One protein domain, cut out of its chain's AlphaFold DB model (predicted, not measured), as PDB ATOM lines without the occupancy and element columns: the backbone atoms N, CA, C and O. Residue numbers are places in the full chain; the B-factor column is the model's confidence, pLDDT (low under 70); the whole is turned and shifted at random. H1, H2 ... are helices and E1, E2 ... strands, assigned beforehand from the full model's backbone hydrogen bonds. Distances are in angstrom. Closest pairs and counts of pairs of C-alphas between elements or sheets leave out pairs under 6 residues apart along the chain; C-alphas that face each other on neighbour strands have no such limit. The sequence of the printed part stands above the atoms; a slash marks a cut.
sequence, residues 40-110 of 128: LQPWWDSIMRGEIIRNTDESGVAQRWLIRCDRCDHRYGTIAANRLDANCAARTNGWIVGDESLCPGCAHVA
ATOM      1  N   LEU A  40      42.418  76.134  33.893       47.38
ATOM      2  CA  LEU A  40      42.079  74.748  34.225       47.38
ATOM      3  C   LEU A  40      42.029  74.463  35.732       47.38
ATOM      4  O   LEU A  40      41.730  73.338  36.128       47.38
ATOM      5  N   GLN A  41      42.346  75.440  36.582       51.62
ATOM      6  CA  GLN A  41      42.354  75.222  38.024       51.62
ATOM      7  C   GLN A  41      40.953  75.393  38.640       51.62
ATOM      8  O   GLN A  41      40.261  76.360  38.329       51.62
ATOM      9  N   PRO A  42      40.536  74.518  39.572       51.12
ATOM     10  CA  PRO A  42      39.179  74.519  40.128       51.12
ATOM     11  C   PRO A  42      38.834  75.783  40.936       51.12
ATOM     12  O   PRO A  42      37.664  76.089  41.142       51.12
ATOM     13  N   TRP A  43      39.839  76.550  41.369       52.25
ATOM     14  CA  TRP A  43      39.670  77.837  42.056       52.25
ATOM     15  C   TRP A  43      39.524  79.036  41.102       52.25
ATOM     16  O   TRP A  43      39.233  80.149  41.547       52.25
ATOM     17  N   TRP A  44      39.713  78.829  39.795       50.19
ATOM     18  CA  TRP A  44      39.642  79.878  38.777       50.19
ATOM     19  C   TRP A  44      38.250  80.510  38.706       50.19
ATOM     20  O   TRP A  44      38.124  81.731  38.611       50.19
ATOM     21  N   ASP A  45      37.202  79.702  38.858       54.59
ATOM     22  CA  ASP A  45      35.829  80.194  38.848       54.59
ATOM     23  C   ASP A  45      35.495  81.082  40.055       54.59
ATOM     24  O   ASP A  45      34.772  82.062  39.905       54.59
ATOM     25  N   SER A  46      36.021  80.797  41.250       51.66
ATOM     26  CA  SER A  46      35.792  81.649  42.433       51.66
ATOM     27  C   SER A  46      36.500  82.998  42.307       51.66
ATOM     28  O   SER A  46      35.943  84.034  42.674       51.66
ATOM     29  N   ILE A  47      37.683  83.012  41.684       51.06
ATOM     30  CA  ILE A  47      38.374  84.250  41.308       51.06
ATOM     31  C   ILE A  47      37.584  85.021  40.240       51.06
ATOM     32  O   ILE A  47      37.440  86.238  40.348       51.06
ATOM     33  N   MET A  48      37.034  84.334  39.233       53.06
ATOM     34  CA  MET A  48      36.199  84.951  38.195       53.06
ATOM     35  C   MET A  48      34.867  85.491  38.732       53.06
ATOM     36  O   MET A  48      34.379  86.515  38.259       53.06
ATOM     37  N   ARG A  49      34.304  84.859  39.763       55.94
ATOM     38  CA  ARG A  49      33.062  85.290  40.418       55.94
ATOM     39  C   ARG A  49      33.245  86.478  41.373       55.94
ATOM     40  O   ARG A  49      32.255  87.101  41.751       55.94
ATOM     41  N   GLY A  50      34.484  86.871  41.682       39.56
ATOM     42  CA  GLY A  50      34.780  88.001  42.571       39.56
ATOM     43  C   GLY A  50      34.563  87.688  44.051       39.56
ATOM     44  O   GLY A  50      34.322  88.597  44.842       39.56
ATOM     45  N   GLU A  51      34.629  86.412  44.428       46.28
ATOM     46  CA  GLU A  51      34.562  86.006  45.828       46.28
ATOM     47  C   GLU A  51      35.872  86.384  46.536       46.28
ATOM     48  O   GLU A  51      36.968  86.146  46.024       46.28
ATOM     49  N   ILE A  52      35.774  86.978  47.730       42.81
ATOM     50  CA  ILE A  52      36.937  87.194  48.597       42.81
ATOM     51  C   ILE A  52      37.366  85.820  49.123       42.81
ATOM     52  O   ILE A  52      36.838  85.334  50.124       42.81
ATOM     53  N   ILE A  53      38.310  85.173  48.441       47.03
ATOM     54  CA  ILE A  53      38.851  83.886  48.883       47.03
ATOM     55  C   ILE A  53      39.832  84.141  50.033       47.03
ATOM     56  O   ILE A  53      40.932  84.653  49.826       47.03
ATOM     57  N   ARG A  54      39.465  83.745  51.258       43.72
ATOM     58  CA  ARG A  54      40.453  83.462  52.310       43.72
ATOM     59  C   ARG A  54      41.190  82.188  51.907       43.72
ATOM     60  O   ARG A  54      40.669  81.098  52.111       43.72
ATOM     61  N   ASN A  55      42.374  82.307  51.318       44.84
ATOM     62  CA  ASN A  55      43.233  81.145  51.114       44.84
ATOM     63  C   ASN A  55      44.031  80.906  52.405       44.84
ATOM     64  O   ASN A  55      45.090  81.486  52.617       44.84
ATOM     65  N   THR A  56      43.443  80.153  53.331       44.69
ATOM     66  CA  THR A  56      44.206  79.385  54.318       44.69
ATOM     67  C   THR A  56      44.252  77.970  53.792       44.69
ATOM     68  O   THR A  56      43.247  77.267  53.888       44.69
ATOM     69  N   ASP A  57      45.383  77.559  53.240       43.19
ATOM     70  CA  ASP A  57      45.722  76.148  53.258       43.19
ATOM     71  C   ASP A  57      46.631  75.857  54.458       43.19
ATOM     72  O   ASP A  57      47.209  76.739  55.098       43.19
ATOM     73  N   GLU A  58      46.699  74.578  54.789       45.00
ATOM     74  CA  GLU A  58      47.430  73.977  55.909       45.00
ATOM     75  C   GLU A  58      48.961  74.091  55.725       45.00
ATOM     76  O   GLU A  58      49.733  73.667  56.583       45.00
ATOM     77  N   SER A  59      49.387  74.682  54.602       46.75
ATOM     78  CA  SER A  59      50.752  74.718  54.081       46.75
ATOM     79  C   SER A  59      51.484  76.038  54.362       46.75
ATOM     80  O   SER A  59      52.677  76.135  54.087       46.75
ATOM     81  N   GLY A  60      50.809  77.060  54.907       41.56
ATOM     82  CA  GLY A  60      51.446  78.323  55.313       41.56
ATOM     83  C   GLY A  60      51.727  79.321  54.179       41.56
ATOM     84  O   GLY A  60      52.574  80.201  54.336       41.56
ATOM     85  N   VAL A  61      51.025  79.225  53.046       46.28
ATOM     86  CA  VAL A  61      51.224  80.118  51.892       46.28
ATOM     87  C   VAL A  61      50.574  81.491  52.126       46.28
ATOM     88  O   VAL A  61      49.457  81.605  52.628       46.28
ATOM     89  N   ALA A  62      51.286  82.562  51.757       47.97
ATOM     90  CA  ALA A  62      50.883  83.942  52.017       47.97
ATOM     91  C   ALA A  62      49.515  84.303  51.397       47.97
ATOM     92  O   ALA A  62      49.268  84.092  50.206       47.97
ATOM     93  N   GLN A  63      48.636  84.900  52.211       52.03
ATOM     94  CA  GLN A  63      47.279  85.264  51.806       52.03
ATOM     95  C   GLN A  63      47.289  86.363  50.743       52.03
ATOM     96  O   GLN A  63      47.880  87.430  50.922       52.03
ATOM     97  N   ARG A  64      46.598  86.108  49.629       66.69
ATOM     98  CA  ARG A  64      46.404  87.090  48.563       66.69
ATOM     99  C   ARG A  64      45.061  87.788  48.694       66.69
ATOM    100  O   ARG A  64      44.020  87.142  48.734       66.69
ATOM    101  N   TRP A  65      45.100  89.111  48.661       74.94
ATOM    102  CA  TRP A  65      43.939  89.966  48.467       74.94
ATOM    103  C   TRP A  65      43.760  90.237  46.980       74.94
ATOM    104  O   TRP A  65      44.721  90.583  46.294       74.94
ATOM    105  N   LEU A  66      42.529  90.099  46.499       83.12
ATOM    106  CA  LEU A  66      42.139  90.427  45.136       83.12
ATOM    107  C   LEU A  66      41.074  91.520  45.181       83.12
ATOM    108  O   LEU A  66      40.046  91.361  45.834       83.12
ATOM    109  N   ILE A  67      41.326  92.619  44.483       80.19
ATOM    110  CA  ILE A  67      40.385  93.725  44.318       80.19
ATOM    111  C   ILE A  67      39.938  93.729  42.862       80.19
ATOM    112  O   ILE A  67      40.764  93.637  41.952       80.19
ATOM    113  N   ARG A  68      38.625  93.809  42.647       87.62
ATOM    114  CA  ARG A  68      37.995  93.832  41.326       87.62
ATOM    115  C   ARG A  68      37.413  95.214  41.065       87.62
ATOM    116  O   ARG A  68      36.877  95.842  41.968       87.62
ATOM    117  N   CYS A  69      37.523  95.672  39.826       86.62
ATOM    118  CA  CYS A  69      36.850  96.875  39.364       86.62
ATOM    119  C   CYS A  69      35.375  96.577  39.090       86.62
ATOM    120  O   CYS A  69      35.070  95.683  38.298       86.62
ATOM    121  N   ASP A  70      34.477  97.380  39.652       85.00
ATOM    122  CA  ASP A  70      33.029  97.208  39.493       85.00
ATOM    123  C   ASP A  70      32.525  97.538  38.075       85.00
ATOM    124  O   ASP A  70      31.401  97.193  37.719       85.00
ATOM    125  N   ARG A  71      33.360  98.163  37.228       87.12
ATOM    126  CA  ARG A  71      32.971  98.614  35.876       87.12
ATOM    127  C   ARG A  71      33.540  97.806  34.718       87.12
ATOM    128  O   ARG A  71      32.936  97.787  33.651       87.12
ATOM    129  N   CYS A  72      34.716  97.205  34.875       87.94
ATOM    130  CA  CYS A  72      35.415  96.563  33.753       87.94
ATOM    131  C   CYS A  72      36.095  95.238  34.101       87.94
ATOM    132  O   CYS A  72      36.884  94.747  33.300       87.94
ATOM    133  N   ASP A  73      35.835  94.686  35.294       82.69
ATOM    134  CA  ASP A  73      36.434  93.433  35.784       82.69
ATOM    135  C   ASP A  73      37.978  93.415  35.771       82.69
ATOM    136  O   ASP A  73      38.609  92.371  35.897       82.69
ATOM    137  N   HIS A  74      38.629  94.580  35.668       83.56
ATOM    138  CA  HIS A  74      40.065  94.688  35.913       83.56
ATOM    139  C   HIS A  74      40.346  94.234  37.349       83.56
ATOM    140  O   HIS A  74      39.542  94.504  38.245       83.56
ATOM    141  N   ARG A  75      41.475  93.558  37.582       83.81
ATOM    142  CA  ARG A  75      41.821  92.993  38.892       83.81
ATOM    143  C   ARG A  75      43.191  93.437  39.367       83.81
ATOM    144  O   ARG A  75      44.118  93.556  38.573       83.81
ATOM    145  N   TYR A  76      43.314  93.626  40.672       81.31
ATOM    146  CA  TYR A  76      44.570  93.900  41.354       81.31
ATOM    147  C   TYR A  76      44.779  92.889  42.476       81.31
ATOM    148  O   TYR A  76      43.912  92.721  43.333       81.31
ATOM    149  N   GLY A  77      45.918  92.199  42.446       83.56
ATOM    150  CA  GLY A  77      46.314  91.226  43.460       83.56
ATOM    151  C   GLY A  77      47.438  91.766  44.341       83.56
ATOM    152  O   GLY A  77      48.397  92.334  43.823       83.56
ATOM    153  N   THR A  78      47.357  91.556  45.655       76.44
ATOM    154  CA  THR A  78      48.415  91.930  46.608       76.44
ATOM    155  C   THR A  78      48.567  90.903  47.728       76.44
ATOM    156  O   THR A  78      47.606  90.238  48.109       76.44
ATOM    157  N   ILE A  79      49.782  90.761  48.260       77.19
ATOM    158  CA  ILE A  79      50.121  89.853  49.369       77.19
ATOM    159  C   ILE A  79      50.178  90.666  50.669       77.19
ATOM    160  O   ILE A  79      51.201  90.756  51.345       77.19
ATOM    161  N   ALA A  80      49.087  91.361  50.970       74.94
ATOM    162  CA  ALA A  80      48.986  92.184  52.163       74.94
ATOM    163  C   ALA A  80      48.621  91.337  53.390       74.94
ATOM    164  O   ALA A  80      47.782  90.438  53.314       74.94
ATOM    165  N   ALA A  81      49.211  91.665  54.540       71.25
ATOM    166  CA  ALA A  81      48.976  90.933  55.784       71.25
ATOM    167  C   ALA A  81      47.527  91.066  56.290       71.25
ATOM    168  O   ALA A  81      47.022  90.184  56.981       71.25
ATOM    169  N   ASN A  82      46.842  92.164  55.954       70.19
ATOM    170  CA  ASN A  82      45.457  92.414  56.341       70.19
ATOM    171  C   ASN A  82      44.722  93.284  55.301       70.19
ATOM    172  O   ASN A  82      45.308  93.788  54.341       70.19
ATOM    173  N   ARG A  83      43.413  93.476  55.513       72.06
ATOM    174  CA  ARG A  83      42.533  94.233  54.606       72.06
ATOM    175  C   ARG A  83      42.933  95.699  54.468       72.06
ATOM    176  O   ARG A  83      42.799  96.266  53.387       72.06
ATOM    177  N   LEU A  84      43.361  96.325  55.564       77.75
ATOM    178  CA  LEU A  84      43.745  97.733  55.557       77.75
ATOM    179  C   LEU A  84      44.979  97.927  54.671       77.75
ATOM    180  O   LEU A  84      44.953  98.772  53.782       77.75
ATOM    181  N   ASP A  85      45.986  97.073  54.835       76.06
ATOM    182  CA  ASP A  85      47.200  97.081  54.017       76.06
ATOM    183  C   ASP A  85      46.896  96.787  52.542       76.06
ATOM    184  O   ASP A  85      47.459  97.427  51.655       76.06
ATOM    185  N   ALA A  86      45.954  95.881  52.258       78.56
ATOM    186  CA  ALA A  86      45.507  95.601  50.895       78.56
ATOM    187  C   ALA A  86      44.857  96.827  50.235       78.56
ATOM    188  O   ALA A  86      45.155  97.154  49.084       78.56
ATOM    189  N   ASN A  87      44.001  97.531  50.981       83.00
ATOM    190  CA  ASN A  87      43.359  98.757  50.518       83.00
ATOM    191  C   ASN A  87      44.384  99.875  50.295       83.00
ATOM    192  O   ASN A  87      44.304 100.584  49.294       83.00
ATOM    193  N   CYS A  88      45.349 100.031  51.206       79.12
ATOM    194  CA  CYS A  88      46.440 100.993  51.063       79.12
ATOM    195  C   CYS A  88      47.277 100.690  49.817       79.12
ATOM    196  O   CYS A  88      47.480 101.578  48.995       79.12
ATOM    197  N   ALA A  89      47.682  99.431  49.624       80.38
ATOM    198  CA  ALA A  89      48.434  99.006  48.449       80.38
ATOM    199  C   ALA A  89      47.672  99.305  47.147       80.38
ATOM    200  O   ALA A  89      48.241  99.869  46.214       80.38
ATOM    201  N   ALA A  90      46.375  99.006  47.095       83.56
ATOM    202  CA  ALA A  90      45.547  99.308  45.933       83.56
ATOM    203  C   ALA A  90      45.439 100.816  45.662       83.56
ATOM    204  O   ALA A  90      45.643 101.246  44.526       83.56
ATOM    205  N   ARG A  91      45.191 101.630  46.698       82.31
ATOM    206  CA  ARG A  91      45.121 103.097  46.580       82.31
ATOM    207  C   ARG A  91      46.430 103.700  46.081       82.31
ATOM    208  O   ARG A  91      46.400 104.529  45.178       82.31
ATOM    209  N   THR A  92      47.569 103.226  46.583       83.62
ATOM    210  CA  THR A  92      48.897 103.621  46.086       83.62
ATOM    211  C   THR A  92      49.092 103.260  44.611       83.62
ATOM    212  O   THR A  92      49.774 103.975  43.886       83.62
ATOM    213  N   ASN A  93      48.443 102.194  44.133       85.62
ATOM    214  CA  ASN A  93      48.429 101.798  42.722       85.62
ATOM    215  C   ASN A  93      47.302 102.472  41.909       85.62
ATOM    216  O   ASN A  93      46.967 102.012  40.819       85.62
ATOM    217  N   GLY A  94      46.704 103.551  42.426       86.31
ATOM    218  CA  GLY A  94      45.717 104.369  41.719       86.31
ATOM    219  C   GLY A  94      44.292 103.817  41.730       86.31
ATOM    220  O   GLY A  94      43.451 104.289  40.964       86.31
ATOM    221  N   TRP A  95      44.002 102.816  42.564       91.62
ATOM    222  CA  TRP A  95      42.641 102.314  42.731       91.62
ATOM    223  C   TRP A  95      41.826 103.199  43.668       91.62
ATOM    224  O   TRP A  95      42.297 103.620  44.726       91.62
ATOM    225  N   ILE A  96      40.553 103.392  43.334       89.62
ATOM    226  CA  ILE A  96      39.558 103.847  44.307       89.62
ATOM    227  C   ILE A  96      39.047 102.599  45.023       89.62
ATOM    228  O   ILE A  96      38.677 101.627  44.371       89.62
ATOM    229  N   VAL A  97      39.060 102.619  46.358       84.88
ATOM    230  CA  VAL A  97      38.606 101.506  47.206       84.88
ATOM    231  C   VAL A  97      37.726 102.068  48.325       84.88
ATOM    232  O   VAL A  97      38.212 102.855  49.149       84.88
ATOM    233  N   GLY A  98      36.452 101.673  48.343       78.69
ATOM    234  CA  GLY A  98      35.396 102.176  49.229       78.69
ATOM    235  C   GLY A  98      34.058 101.487  48.928       78.69
ATOM    236  O   GLY A  98      34.042 100.268  48.766       78.69
ATOM    237  N   ASP A  99      32.971 102.258  48.831       76.75
ATOM    238  CA  ASP A  99      31.638 101.748  48.451       76.75
ATOM    239  C   ASP A  99      31.585 101.235  46.997       76.75
ATOM    240  O   ASP A  99      30.871 100.281  46.706       76.75
ATOM    241  N   GLU A 100      32.379 101.834  46.104       81.56
ATOM    242  CA  GLU A 100      32.674 101.346  44.749       81.56
ATOM    243  C   GLU A 100      34.196 101.165  44.635       81.56
ATOM    244  O   GLU A 100      34.978 101.987  45.135       81.56
ATOM    245  N   SER A 101      34.629 100.084  43.989       86.56
ATOM    246  CA  SER A 101      36.031  99.812  43.679       86.56
ATOM    247  C   SER A 101      36.297 100.052  42.197       86.56
ATOM    248  O   SER A 101      35.744  99.375  41.333       86.56
ATOM    249  N   LEU A 102      37.177 101.007  41.879       87.25
ATOM    250  CA  LEU A 102      37.511 101.371  40.498       87.25
ATOM    251  C   LEU A 102      38.997 101.191  40.220       87.25
ATOM    252  O   LEU A 102      39.843 101.671  40.977       87.25
ATOM    253  N   CYS A 103      39.311 100.560  39.088       89.94
ATOM    254  CA  CYS A 103      40.674 100.534  38.573       89.94
ATOM    255  C   CYS A 103      41.108 101.937  38.114       89.94
ATOM    256  O   CYS A 103      40.246 102.769  37.810       89.94
ATOM    257  N   PRO A 104      42.420 102.196  37.969       89.69
ATOM    258  CA  PRO A 104      42.930 103.510  37.574       89.69
ATOM    259  C   PRO A 104      42.287 104.068  36.296       89.69
ATOM    260  O   PRO A 104      41.971 105.252  36.222       89.69
ATOM    261  N   GLY A 105      42.012 103.208  35.307       92.38
ATOM    262  CA  GLY A 105      41.347 103.615  34.065       92.38
ATOM    263  C   GLY A 105      39.904 104.080  34.283       92.38
ATOM    264  O   GLY A 105      39.519 105.156  33.831       92.38
ATOM    265  N   CYS A 106      39.100 103.304  35.015       89.44
ATOM    266  CA  CYS A 106      37.714 103.673  35.304       89.44
ATOM    267  C   CYS A 106      37.611 104.852  36.278       89.44
ATOM    268  O   CYS A 106      36.713 105.679  36.126       89.44
ATOM    269  N   ALA A 107      38.540 104.959  37.230       88.69
ATOM    270  CA  ALA A 107      38.657 106.100  38.127       88.69
ATOM    271  C   ALA A 107      38.942 107.388  37.342       88.69
ATOM    272  O   ALA A 107      38.252 108.385  37.538       88.69
ATOM    273  N   HIS A 108      39.881 107.348  36.393       89.25
ATOM    274  CA  HIS A 108      40.191 108.490  35.533       89.25
ATOM    275  C   HIS A 108      38.976 108.941  34.706       89.25
ATOM    276  O   HIS A 108      38.657 110.128  34.673       89.25
ATOM    277  N   VAL A 109      38.241 108.002  34.098       89.00
ATOM    278  CA  VAL A 109      37.017 108.315  33.334       89.00
ATOM    279  C   VAL A 109      35.924 108.910  34.228       89.00
ATOM    280  O   VAL A 109      35.253 109.855  33.823       89.00
ATOM    281  N   ALA A 110      35.749 108.385  35.444       78.94
ATOM    282  CA  ALA A 110      34.774 108.910  36.399       78.94
ATOM    283  C   ALA A 110      35.127 110.336  36.861       78.94
ATOM    284  O   ALA A 110      34.247 111.184  36.967       78.94
TER     285      ALA A 110
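Overview. This is residues 40 to 110 of the 128 residues of an uncharacterized protein of Rhodococcus sp. SMB37 (UniProt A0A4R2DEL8). A small hairpin of two strands, E1 and E2, makes the middle, and helix H2 packs on it with residues 83 to 90, while the short helices H1 and H3 lie farther out, away from each other. The loop of residues 50 to 64 reaches one end of the longest axis, and H3 makes the other end. The printed part has 71 residues, with three named helices and two named strands in the order H1, E1, E2, H2, H3; the sheet, E1 - E2, is antiparallel. The class is mixed, helices and strands, though under half of the residues, 31, are in named elements. The whole is only just compact, close to loose, with a radius of gyration of the C-alphas of 12.9 A, and elongated, spanning 42 by 27 by 18 A.

Arrangement. E1, residues 65 to 68, and E2, residues 75 to 78, are antiparallel neighbours at 163 degrees and form a hairpin. N 65 and O 78 are within hydrogen-bond range at 2.8 A, as are N 76 and O 67 at 2.9 A. H2, residues 83 to 92, comes closest to E1 at the C-alphas of Trp 65 and Ala 86, 6.3 A apart. Its closest C-alphas to E2 are those of Ala 86 and Thr 78, also 6.3 A apart. H3, residues 104 to 110, is apart from H2, E1 and E2. H1, residues 44 to 49, is apart from E2, H2 and H3. In H1, H2 and H3 every O i to N i+4 pair is within hydrogen-bond range.

Along the chain. E1 measures 10.1 A, E2 10.2 A and H2 14.2 A from first to last C-alpha; H1 measures 8.7 A and H3 9.9 A. H1 begins at C-alpha 44 (39.642, 79.878, 38.777), and H3 ends at C-alpha 110 (34.774, 108.910, 36.399).

Size, cuts and confidence. The two C-alphas farthest apart, those of Glu 58 and Val 109, are 42.4 A apart. The printed part has no cut. The links H1 to E1 and H2 to H3 are long, with 15 and 11 residues. The mean pLDDT of the printed part is 70.8, and residues 40 to 64 are under 70.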